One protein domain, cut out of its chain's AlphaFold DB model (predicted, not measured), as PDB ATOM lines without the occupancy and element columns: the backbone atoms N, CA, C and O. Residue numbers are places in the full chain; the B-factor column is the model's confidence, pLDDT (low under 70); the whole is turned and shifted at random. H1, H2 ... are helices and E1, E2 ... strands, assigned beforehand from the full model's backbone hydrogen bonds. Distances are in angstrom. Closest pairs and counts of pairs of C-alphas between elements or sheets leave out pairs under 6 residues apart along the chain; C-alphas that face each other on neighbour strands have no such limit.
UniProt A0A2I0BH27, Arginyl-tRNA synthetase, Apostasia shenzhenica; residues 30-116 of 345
ATOM      1  N   LYS A  30      17.480   3.800  25.444       85.50
ATOM      2  CA  LYS A  30      16.882   2.458  25.499       85.50
ATOM      3  C   LYS A  30      15.457   2.477  26.065       85.50
ATOM      4  O   LYS A  30      14.573   1.919  25.432       85.50
ATOM      5  N   GLN A  31      15.197   3.146  27.193       82.44
ATOM      6  CA  GLN A  31      13.838   3.257  27.760       82.44
ATOM      7  C   GLN A  31      12.876   4.056  26.863       82.44
ATOM      8  O   GLN A  31      11.665   3.829  26.900       82.44
ATOM      9  N   GLN A  32      13.370   5.020  26.081       85.94
ATOM     10  CA  GLN A  32      12.562   5.742  25.088       85.94
ATOM     11  C   GLN A  32      12.190   4.830  23.907       85.94
ATOM     12  O   GLN A  32      11.010   4.718  23.576       85.94
ATOM     13  N   LEU A  33      13.159   4.098  23.347       87.75
ATOM     14  CA  LEU A  33      12.918   3.112  22.289       87.75
ATOM     15  C   LEU A  33      12.041   1.937  22.769       87.75
ATOM     16  O   LEU A  33      11.160   1.508  22.031       87.75
ATOM     17  N   SER A  34      12.197   1.459  24.011       86.00
ATOM     18  CA  SER A  34      11.341   0.404  24.580       86.00
ATOM     19  C   SER A  34       9.874   0.831  24.613       86.00
ATOM     20  O   SER A  34       9.033   0.102  24.099       86.00
ATOM     21  N   ARG A  35       9.556   2.034  25.113       85.12
ATOM     22  CA  ARG A  35       8.179   2.566  25.079       85.12
ATOM     23  C   ARG A  35       7.650   2.725  23.650       85.12
ATOM     24  O   ARG A  35       6.479   2.459  23.404       85.12
ATOM     25  N   LEU A  36       8.506   3.113  22.701       86.38
ATOM     26  CA  LEU A  36       8.134   3.237  21.289       86.38
ATOM     27  C   LEU A  36       7.763   1.877  20.666       86.38
ATOM     28  O   LEU A  36       6.759   1.771  19.963       86.38
ATOM     29  N   PHE A  37       8.550   0.834  20.938       85.62
ATOM     30  CA  PHE A  37       8.343  -0.505  20.374       85.62
ATOM     31  C   PHE A  37       7.260  -1.299  21.107       85.62
ATOM     32  O   PHE A  37       6.604  -2.136  20.491       85.62
ATOM     33  N   GLU A  38       7.010  -1.008  22.385       84.00
ATOM     34  CA  GLU A  38       5.892  -1.578  23.139       84.00
ATOM     35  C   GLU A  38       4.538  -1.258  22.480       84.00
ATOM     36  O   GLU A  38       3.672  -2.131  22.406       84.00
ATOM     37  N   VAL A  39       4.367  -0.052  21.922       82.50
ATOM     38  CA  VAL A  39       3.162   0.320  21.157       82.50
ATOM     39  C   VAL A  39       2.980  -0.592  19.936       82.50
ATOM     40  O   VAL A  39       1.892  -1.134  19.735       82.50
ATOM     41  N   SER A  40       4.037  -0.824  19.151       81.44
ATOM     42  CA  SER A  40       3.988  -1.718  17.982       81.44
ATOM     43  C   SER A  40       3.797  -3.190  18.357       81.44
ATOM     44  O   SER A  40       3.070  -3.907  17.664       81.44
ATOM     45  N   LEU A  41       4.411  -3.650  19.454       80.75
ATOM     46  CA  LEU A  41       4.237  -5.009  19.973       80.75
ATOM     47  C   LEU A  41       2.789  -5.251  20.401       80.75
ATOM     48  O   LEU A  41       2.167  -6.173  19.881       80.75
ATOM     49  N   ARG A  42       2.217  -4.379  21.244       79.94
ATOM     50  CA  ARG A  42       0.806  -4.460  21.669       79.94
ATOM     51  C   ARG A  42      -0.169  -4.394  20.485       79.94
ATOM     52  O   ARG A  42      -1.200  -5.055  20.512       79.94
ATOM     53  N   ALA A  43       0.163  -3.640  19.434       79.81
ATOM     54  CA  ALA A  43      -0.634  -3.573  18.206       79.81
ATOM     55  C   ALA A  43      -0.511  -4.819  17.302       79.81
ATOM     56  O   ALA A  43      -1.390  -5.051  16.473       79.81
ATOM     57  N   THR A  44       0.559  -5.611  17.438       80.19
ATOM     58  CA  THR A  44       0.796  -6.824  16.627       80.19
ATOM     59  C   THR A  44       0.389  -8.108  17.356       80.19
ATOM     60  O   THR A  44      -0.104  -9.036  16.722       80.19
ATOM     61  N   LEU A  45       0.578  -8.161  18.677       79.50
ATOM     62  CA  LEU A  45       0.288  -9.303  19.550       79.50
ATOM     63  C   LEU A  45      -0.557  -8.851  20.762       79.50
ATOM     64  O   LEU A  45      -0.062  -8.860  21.890       79.50
ATOM     65  N   PRO A  46      -1.826  -8.447  20.562       75.25
ATOM     66  CA  PRO A  46      -2.670  -7.917  21.640       75.25
ATOM     67  C   PRO A  46      -2.965  -8.933  22.756       75.25
ATOM     68  O   PRO A  46      -3.175  -8.533  23.899       75.25
ATOM     69  N   GLU A  47      -2.946 -10.232  22.444       75.81
ATOM     70  CA  GLU A  47      -3.190 -11.318  23.404       75.81
ATOM     71  C   GLU A  47      -2.002 -11.574  24.355       75.81
ATOM     72  O   GLU A  47      -2.200 -12.092  25.453       75.81
ATOM     73  N   ASP A  48      -0.769 -11.207  23.975       72.25
ATOM     74  CA  ASP A  48       0.437 -11.498  24.764       72.25
ATOM     75  C   ASP A  48       1.070 -10.231  25.359       72.25
ATOM     76  O   ASP A  48       2.116  -9.729  24.941       72.25
ATOM     77  N   SER A  49       0.431  -9.741  26.422       66.50
ATOM     78  CA  SER A  49       0.925  -8.630  27.249       66.50
ATOM     79  C   SER A  49       2.115  -8.990  28.169       66.50
ATOM     80  O   SER A  49       2.397  -8.255  29.129       66.50
ATOM     81  N   SER A  50       2.802 -10.112  27.908       71.31
ATOM     82  CA  SER A  50       4.038 -10.526  28.590       71.31
ATOM     83  C   SER A  50       5.309 -10.349  27.745       71.31
ATOM     84  O   SER A  50       6.408 -10.429  28.292       71.31
ATOM     85  N   ILE A  51       5.184 -10.061  26.443       71.25
ATOM     86  CA  ILE A  51       6.331  -9.836  25.552       71.25
ATOM     87  C   ILE A  51       6.871  -8.410  25.712       71.25
ATOM     88  O   ILE A  51       6.216  -7.431  25.356       71.25
ATOM     89  N   GLU A  52       8.113  -8.304  26.177       72.69
ATOM     90  CA  GLU A  52       8.843  -7.039  26.280       72.69
ATOM     91  C   GLU A  52       9.734  -6.769  25.050       72.69
ATOM     92  O   GLU A  52      10.311  -7.699  24.472       72.69
ATOM     93  N   PRO A  53       9.913  -5.497  24.643       77.94
ATOM     94  CA  PRO A  53      10.811  -5.129  23.554       77.94
ATOM     95  C   PRO A  53      12.284  -5.311  23.953       77.94
ATOM     96  O   PRO A  53      12.900  -4.445  24.581       77.94
ATOM     97  N   LEU A  54      12.869  -6.432  23.527       80.94
ATOM     98  CA  LEU A  54      14.297  -6.714  23.664       80.94
ATOM     99  C   LEU A  54      15.124  -5.777  22.768       80.94
ATOM    100  O   LEU A  54      15.163  -5.951  21.551       80.94
ATOM    101  N   ILE A  55      15.808  -4.811  23.390       85.06
ATOM    102  CA  ILE A  55      16.679  -3.830  22.726       85.06
ATOM    103  C   ILE A  55      18.130  -3.979  23.204       85.06
ATOM    104  O   ILE A  55      18.401  -3.967  24.415       85.06
ATOM    105  N   ALA A  56      19.059  -4.045  22.248       84.88
ATOM    106  CA  ALA A  56      20.506  -4.086  22.457       84.88
ATOM    107  C   ALA A  56      21.212  -2.910  21.757       84.88
ATOM    108  O   ALA A  56      20.743  -2.436  20.724       84.88
ATOM    109  N   ILE A  57      22.339  -2.460  22.321       85.56
ATOM    110  CA  ILE A  57      23.277  -1.524  21.674       85.56
ATOM    111  C   ILE A  57      24.135  -2.314  20.680       85.56
ATOM    112  O   ILE A  57      24.511  -3.456  20.962       85.56
ATOM    113  N   CYS A  58      24.461  -1.712  19.540       83.50
ATOM    114  CA  CYS A  58      25.132  -2.386  18.432       83.50
ATOM    115  C   CYS A  58      26.517  -1.821  18.104       83.50
ATOM    116  O   CYS A  58      26.912  -0.741  18.533       83.50
ATOM    117  N   THR A  59      27.269  -2.578  17.301       78.94
ATOM    118  CA  THR A  59      28.416  -2.028  16.569       78.94
ATOM    119  C   THR A  59      27.914  -1.367  15.288       78.94
ATOM    120  O   THR A  59      26.986  -1.881  14.664       78.94
ATOM    121  N   ALA A  60      28.563  -0.281  14.852       75.19
ATOM    122  CA  ALA A  60      28.096   0.604  13.772       75.19
ATOM    123  C   ALA A  60      27.718  -0.082  12.437       75.19
ATOM    124  O   ALA A  60      26.963   0.475  11.646       75.19
ATOM    125  N   LYS A  61      28.181  -1.318  12.190       81.31
ATOM    126  CA  LYS A  61      27.736  -2.170  11.070       81.31
ATOM    127  C   LYS A  61      26.220  -2.452  11.076       81.31
ATOM    128  O   LYS A  61      25.659  -2.749  10.024       81.31
ATOM    129  N   PHE A  62      25.578  -2.390  12.240       79.69
ATOM    130  CA  PHE A  62      24.167  -2.717  12.459       79.69
ATOM    131  C   PHE A  62      23.347  -1.512  12.959       79.69
ATOM    132  O   PHE A  62      22.265  -1.697  13.511       79.69
ATOM    133  N   GLY A  63      23.849  -0.288  12.767       85.06
ATOM    134  CA  GLY A  63      23.291   0.919  13.383       85.06
ATOM    135  C   GLY A  63      23.676   1.057  14.859       85.06
ATOM    136  O   GLY A  63      24.615   0.411  15.332       85.06
ATOM    137  N   ASP A  64      22.951   1.913  15.574       88.25
ATOM    138  CA  ASP A  64      23.187   2.232  16.988       88.25
ATOM    139  C   ASP A  64      22.555   1.189  17.922       88.25
ATOM    140  O   ASP A  64      23.122   0.829  18.956       88.25
ATOM    141  N   TYR A  65      21.382   0.681  17.534       90.19
ATOM    142  CA  TYR A  65      20.597  -0.290  18.294       90.19
ATOM    143  C   TYR A  65      20.011  -1.375  17.384       90.19
ATOM    144  O   TYR A  65      19.730  -1.141  16.208       90.19
ATOM    145  N   GLN A  66      19.729  -2.542  17.959       87.25
ATOM    146  CA  GLN A  66      18.904  -3.587  17.352       87.25
ATOM    147  C   GLN A  66      17.763  -3.977  18.284       87.25
ATOM    148  O   GLN A  66      17.907  -3.964  19.511       87.25
ATOM    149  N   TRP A  67      16.648  -4.391  17.686       84.31
ATOM    150  CA  TRP A  67      15.551  -5.055  18.388       84.31
ATOM    151  C   TRP A  67      14.992  -6.230  17.572       84.31
ATOM    152  O   TRP A  67      15.257  -6.353  16.372       84.31
ATOM    153  N   LEU A  68      14.263  -7.134  18.229       75.12
ATOM    154  CA  LEU A  68      13.719  -8.347  17.610       75.12
ATOM    155  C   LEU A  68      12.459  -8.027  16.782       75.12
ATOM    156  O   LEU A  68      11.489  -7.496  17.312       75.12
ATOM    157  N   ALA A  69      12.460  -8.372  15.493       63.78
ATOM    158  CA  ALA A  69      11.562  -7.873  14.439       63.78
ATOM    159  C   ALA A  69      10.112  -8.412  14.468       63.78
ATOM    160  O   ALA A  69       9.550  -8.746  13.424       63.78
ATOM    161  N   ILE A  70       9.503  -8.534  15.649       62.59
ATOM    162  CA  ILE A  70       8.177  -9.145  15.827       62.59
ATOM    163  C   ILE A  70       7.059  -8.245  15.279       62.59
ATOM    164  O   ILE A  70       6.149  -8.748  14.622       62.59
ATOM    165  N   ALA A  71       7.123  -6.928  15.506       58.09
ATOM    166  CA  ALA A  71       6.101  -6.004  15.016       58.09
ATOM    167  C   ALA A  71       6.462  -5.351  13.676       58.09
ATOM    168  O   ALA A  71       7.574  -4.867  13.458       58.09
ATOM    169  N   ARG A  72       5.456  -5.273  12.801       61.94
ATOM    170  CA  ARG A  72       5.411  -4.305  11.695       61.94
ATOM    171  C   ARG A  72       4.776  -3.010  12.215       61.94
ATOM    172  O   ARG A  72       4.153  -3.015  13.271       61.94
ATOM    173  N   ASN A  73       4.895  -1.923  11.455       68.56
ATOM    174  CA  ASN A  73       4.340  -0.606  11.799       68.56
ATOM    175  C   ASN A  73       4.944  -0.019  13.094       68.56
ATOM    176  O   ASN A  73       4.303   0.034  14.145       68.56
ATOM    177  N   LEU A  74       6.189   0.455  13.002       75.88
ATOM    178  CA  LEU A  74       6.732   1.390  13.989       75.88
ATOM    179  C   LEU A  74       5.967   2.727  13.900       75.88
ATOM    180  O   LEU A  74       5.743   3.202  12.782       75.88
ATOM    181  N   PRO A  75       5.552   3.340  15.024       80.69
ATOM    182  CA  PRO A  75       4.956   4.671  15.001       80.69
ATOM    183  C   PRO A  75       5.989   5.725  14.553       80.69
ATOM    184  O   PRO A  75       7.185   5.554  14.811       80.69
ATOM    185  N   PRO A  76       5.558   6.836  13.924       82.25
ATOM    186  CA  PRO A  76       6.443   7.956  13.610       82.25
ATOM    187  C   PRO A  76       7.146   8.487  14.866       82.25
ATOM    188  O   PRO A  76       6.520   8.640  15.916       82.25
ATOM    189  N   SER A  77       8.443   8.777  14.764       87.38
ATOM    190  CA  SER A  77       9.253   9.249  15.889       87.38
ATOM    191  C   SER A  77      10.437  10.079  15.406       87.38
ATOM    192  O   SER A  77      11.179   9.626  14.539       87.38
ATOM    193  N   ASP A  78      10.670  11.245  16.015       91.00
ATOM    194  CA  ASP A  78      11.877  12.048  15.770       91.00
ATOM    195  C   ASP A  78      13.175  11.340  16.210       91.00
ATOM    196  O   ASP A  78      14.252  11.777  15.816       91.00
ATOM    197  N   ILE A  79      13.095  10.269  17.018       91.31
ATOM    198  CA  ILE A  79      14.253   9.540  17.570       91.31
ATOM    199  C   ILE A  79      15.001   8.749  16.482       91.31
ATOM    200  O   ILE A  79      16.220   8.597  16.562       91.31
ATOM    201  N   ILE A  80      14.292   8.235  15.473       91.44
ATOM    202  CA  ILE A  80      14.814   7.261  14.503       91.44
ATOM    203  C   ILE A  80      14.991   7.928  13.135       91.44
ATOM    204  O   ILE A  80      14.035   8.454  12.576       91.44
ATOM    205  N   GLU A  81      16.199   7.864  12.568       92.50
ATOM    206  CA  GLU A  81      16.471   8.337  11.201       92.50
ATOM    207  C   GLU A  81      16.120   7.275  10.158       92.50
ATOM    208  O   GLU A  81      15.545   7.575   9.113       92.50
ATOM    209  N   SER A  82      16.456   6.012  10.438       89.12
ATOM    210  CA  SER A  82      16.121   4.887   9.563       89.12
ATOM    211  C   SER A  82      16.120   3.548  10.300       89.12
ATOM    212  O   SER A  82      16.704   3.393  11.375       89.12
ATOM    213  N   THR A  83      15.477   2.554   9.685       88.50
ATOM    214  CA  THR A  83      15.499   1.159  10.135       88.50
ATOM    215  C   THR A  83      15.785   0.221   8.972       88.50
ATOM    216  O   THR A  83      15.217   0.403   7.894       88.50
ATOM    217  N   SER A  84      16.585  -0.824   9.188       87.19
ATOM    218  CA  SER A  84      16.800  -1.886   8.192       87.19
ATOM    219  C   SER A  84      16.623  -3.274   8.802       87.19
ATOM    220  O   SER A  84      17.060  -3.537   9.918       87.19
ATOM    221  N   VAL A  85      15.963  -4.178   8.073       84.88
ATOM    222  CA  VAL A  85      15.783  -5.568   8.513       84.88
ATOM    223  C   VAL A  85      17.086  -6.331   8.285       84.88
ATOM    224  O   VAL A  85      17.572  -6.423   7.159       84.88
ATOM    225  N   ALA A  86      17.640  -6.887   9.356       78.00
ATOM    226  CA  ALA A  86      18.773  -7.796   9.316       78.00
ATOM    227  C   ALA A  86      18.307  -9.260   9.234       78.00
ATOM    228  O   ALA A  86      17.163  -9.606   9.544       78.00
ATOM    229  N   GLY A  87      19.223 -10.143   8.827       70.69
ATOM    230  CA  GLY A  87      18.995 -11.588   8.859       70.69
ATOM    231  C   GLY A  87      18.637 -12.093  10.263       70.69
ATOM    232  O   GLY A  87      18.935 -11.448  11.266       70.69
ATOM    233  N   SER A  88      17.990 -13.257  10.327       74.00
ATOM    234  CA  SER A  88      17.536 -13.893  11.577       74.00
ATOM    235  C   SER A  88      16.490 -13.109  12.388       74.00
ATOM    236  O   SER A  88      16.269 -13.425  13.553       74.00
ATOM    237  N   GLY A  89      15.800 -12.137  11.778       77.38
ATOM    238  CA  GLY A  89      14.638 -11.483  12.391       77.38
ATOM    239  C   GLY A  89      14.983 -10.352  13.359       77.38
ATOM    240  O   GLY A  89      14.282 -10.171  14.348       77.38
ATOM    241  N   PHE A  90      16.028  -9.574  13.073       82.81
ATOM    242  CA  PHE A  90      16.346  -8.340  13.801       82.81
ATOM    243  C   PHE A  90      16.051  -7.105  12.941       82.81
ATOM    244  O   PHE A  90      16.131  -7.158  11.714       82.81
ATOM    245  N   VAL A  91      15.751  -5.975  13.578       85.38
ATOM    246  CA  VAL A  91      15.732  -4.655  12.932       85.38
ATOM    247  C   VAL A  91      16.857  -3.810  13.515       85.38
ATOM    248  O   VAL A  91      16.882  -3.544  14.715       85.38
ATOM    249  N   ASN A  92      17.761  -3.380  12.640       89.00
ATOM    250  CA  ASN A  92      18.760  -2.347  12.886       89.00
ATOM    251  C   ASN A  92      18.067  -0.981  12.976       89.00
ATOM    252  O   ASN A  92      17.197  -0.683  12.151       89.00
ATOM    253  N   ILE A  93      18.496  -0.137  13.908       89.62
ATOM    254  CA  ILE A  93      17.977   1.213  14.148       89.62
ATOM    255  C   ILE A  93      19.144   2.196  14.037       89.62
ATOM    256  O   ILE A  93      20.179   1.999  14.676       89.62
ATOM    257  N   VAL A  94      18.961   3.266  13.264       91.88
ATOM    258  CA  VAL A  94      19.864   4.425  13.240       91.88
ATOM    259  C   VAL A  94      19.154   5.604  13.899       91.88
ATOM    260  O   VAL A  94      18.009   5.907  13.546       91.88
ATOM    261  N   LEU A  95      19.808   6.254  14.858       93.75
ATOM    262  CA  LEU A  95      19.275   7.429  15.544       93.75
ATOM    263  C   LEU A  95      19.315   8.675  14.654       93.75
ATOM    264  O   LEU A  95      20.238   8.883  13.874       93.75
ATOM    265  N   SER A  96      18.316   9.533  14.829       95.44
ATOM    266  CA  SER A  96      18.217  10.846  14.191       95.44
ATOM    267  C   SER A  96      19.316  11.781  14.689       95.44
ATOM    268  O   SER A  96      19.323  12.195  15.852       95.44
ATOM    269  N   ASN A  97      20.225  12.174  13.794       95.25
ATOM    270  CA  ASN A  97      21.317  13.105  14.089       95.25
ATOM    271  C   ASN A  97      20.788  14.446  14.628       95.25
ATOM    272  O   ASN A  97      21.355  15.024  15.558       95.25
ATOM    273  N   LYS A  98      19.647  14.908  14.094       95.94
ATOM    274  CA  LYS A  98      18.914  16.091  14.573       95.94
ATOM    275  C   LYS A  98      18.478  15.919  16.033       95.94
ATOM    276  O   LYS A  98      18.705  16.813  16.845       95.94
ATOM    277  N   TRP A  99      17.879  14.778  16.370       93.69
ATOM    278  CA  TRP A  99      17.399  14.487  17.723       93.69
ATOM    279  C   TRP A  99      18.551  14.314  18.721       93.69
ATOM    280  O   TRP A  99      18.489  14.851  19.828       93.69
ATOM    281  N   VAL A 100      19.643  13.649  18.327       92.31
ATOM    282  CA  VAL A 100      20.860  13.533  19.149       92.31
ATOM    283  C   VAL A 100      21.440  14.922  19.446       92.31
ATOM    284  O   VAL A 100      21.684  15.244  20.611       92.31
ATOM    285  N   ALA A 101      21.571  15.787  18.434       94.38
ATOM    286  CA  ALA A 101      22.037  17.163  18.617       94.38
ATOM    287  C   ALA A 101      21.127  17.978  19.558       94.38
ATOM    288  O   ALA A 101      21.627  18.686  20.432       94.38
ATOM    289  N   GLN A 102      19.801  17.832  19.446       91.75
ATOM    290  CA  GLN A 102      18.837  18.475  20.349       91.75
ATOM    291  C   GLN A 102      18.968  17.985  21.804       91.75
ATOM    292  O   GLN A 102      18.881  18.793  22.728       91.75
ATOM    293  N   ASN A 103      19.231  16.694  22.034       89.19
ATOM    294  CA  ASN A 103      19.439  16.157  23.385       89.19
ATOM    295  C   ASN A 103      20.771  16.616  24.001       89.19
ATOM    296  O   ASN A 103      20.815  16.904  25.197       89.19
ATOM    297  N   ILE A 104      21.829  16.755  23.193       90.56
ATOM    298  CA  ILE A 104      23.105  17.349  23.626       90.56
ATOM    299  C   ILE A 104      22.919  18.840  23.948       90.56
ATOM    300  O   ILE A 104      23.388  19.304  24.984       90.56
ATOM    301  N   GLN A 105      22.184  19.592  23.122       92.69
ATOM    302  CA  GLN A 105      21.865  20.997  23.402       92.69
ATOM    303  C   GLN A 105      21.058  21.150  24.703       92.69
ATOM    304  O   GLN A 105      21.362  22.025  25.510       92.69
ATOM    305  N   ASN A 106      20.077  20.274  24.944       88.69
ATOM    306  CA  ASN A 106      19.307  20.238  26.189       88.69
ATOM    307  C   ASN A 106      20.214  19.979  27.411       88.69
ATOM    308  O   ASN A 106      20.147  20.712  28.395       88.69
ATOM    309  N   MET A 107      21.130  19.008  27.313       88.31
ATOM    310  CA  MET A 107      22.130  18.704  28.347       88.31
ATOM    311  C   MET A 107      23.073  19.889  28.635       88.31
ATOM    312  O   MET A 107      23.446  20.112  29.785       88.31
ATOM    313  N   LEU A 108      23.452  20.664  27.612       91.44
ATOM    314  CA  LEU A 108      24.310  21.847  27.764       91.44
ATOM    315  C   LEU A 108      23.581  23.051  28.383       91.44
ATOM    316  O   LEU A 108      24.218  23.851  29.061       91.44
ATOM    317  N   LEU A 109      22.269  23.189  28.155       93.19
ATOM    318  CA  LEU A 109      21.461  24.293  28.689       93.19
ATOM    319  C   LEU A 109      20.938  24.021  30.107       93.19
ATOM    320  O   LEU A 109      20.955  24.919  30.942       93.19
ATOM    321  N   ASN A 110      20.489  22.792  30.378       89.25
ATOM    322  CA  ASN A 110      19.828  22.408  31.633       89.25
ATOM    323  C   ASN A 110      20.705  21.525  32.547       89.25
ATOM    324  O   ASN A 110      20.267  21.111  33.618       89.25
ATOM    325  N   GLY A 111      21.947  21.248  32.140       89.00
ATOM    326  CA  GLY A 111      22.916  20.452  32.893       89.00
ATOM    327  C   GLY A 111      22.762  18.938  32.709       89.00
ATOM    328  O   GLY A 111      21.702  18.417  32.363       89.00
ATOM    329  N   ILE A 112      23.841  18.199  32.985       87.12
ATOM    330  CA  ILE A 112      23.909  16.740  32.778       87.12
ATOM    331  C   ILE A 112      22.923  15.934  33.647       87.12
ATOM    332  O   ILE A 112      22.549  14.823  33.279       87.12
ATOM    333  N   GLY A 113      22.413  16.514  34.740       83.75
ATOM    334  CA  GLY A 113      21.372  15.905  35.578       83.75
ATOM    335  C   GLY A 113      20.053  15.610  34.846       83.75
ATOM    336  O   GLY A 113      19.303  14.746  35.287       83.75
ATOM    337  N   VAL A 114      19.775  16.231  33.689       81.56
ATOM    338  CA  VAL A 114      18.591  15.874  32.875       81.56
ATOM    339  C   VAL A 114      18.709  14.502  32.189       81.56
ATOM    340  O   VAL A 114      17.716  14.000  31.667       81.56
ATOM    341  N   TRP A 115      19.900  13.887  32.200       79.19
ATOM    342  CA  TRP A 115      20.154  12.510  31.746       79.19
ATOM    343  C   TRP A 115      20.231  11.499  32.906       79.19
ATOM    344  O   TRP A 115      20.440  10.310  32.658       79.19
ATOM    345  N   ALA A 116      20.063  11.938  34.159       82.81
ATOM    346  CA  ALA A 116      20.018  11.042  35.310       82.81
ATOM    347  C   ALA A 116      18.876  10.014  35.161       82.81
ATOM    348  O   ALA A 116      17.749  10.396  34.817       82.81
TER     349      ALA A 116
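Overview. This is residues 30 to 116 of the 345 residues of the protein "Arginyl-tRNA synthetase" of Apostasia shenzhenica (UniProt A0A2I0BH27). A small twisted sheet of four antiparallel strands lies near the middle of this domain, with H1 beside its E1 edge and meeting it only by residues 30 to 37, while H2 leads away from the sheet after E4 and short H3 makes a corner at the far end of H2. The 87 printed residues hold three named helices and four named strands, in the order H1 E1 E2 E3 E4 H2 H3. The sheet runs E1 E2 E4 E3, all antiparallel, and the class is mixed, helices and strands. The whole is only just compact, close to loose, with a radius of gyration of the C-alphas of 14.2 A and spans of 43 by 29 by 20 A.

Along the chain. E1 is residues 55 to 57 and E2 residues 65 to 68. E3, residues 80 to 86, is 16.4 A long, and E4, residues 90 to 95, 16.1 A. H1, residues 30 to 44, spans 20.6 A from C-alpha 30 at (16.882, 2.458, 25.499). H2, residues 97 to 110, spans 19.9 A, and H3, residues 112 to 115, ends at C-alpha 115, (20.154, 12.510, 31.746).

Arrangement. Hairpin E3 and E4 has N 86 and O 90 at 2.8 A, within hydrogen-bond range. E2 and E4 have N 93 and O 65 at 2.8 A; hairpin E1 and E2 has N 66 and O 56 at 2.9 A. H1 only grazes the sheet, with residues 30 to 37; its closest C-alphas to E1 are Lys 30 and Ile 55, 6.9 A. H2 only grazes it with residues 97 to 100. H2 and H3 only just touch, only at the corner, with 3 pairs of C-alphas within 8 A, the closest Met 107 and Val 114, 6.4 A. H1 and H2 are apart. Every O i to N i+4 pair is within range in H2, 9 of 11 in H1; H3 is too short for one.

Size, cuts and confidence. The farthest C-alphas, Glu 47 and Leu 109, are 43.6 A apart. The printed part has no cut. The link E2 to E3 is long, with 11 residues. The model's pLDDT is under 70 at residue 49 and residues 69 to 73.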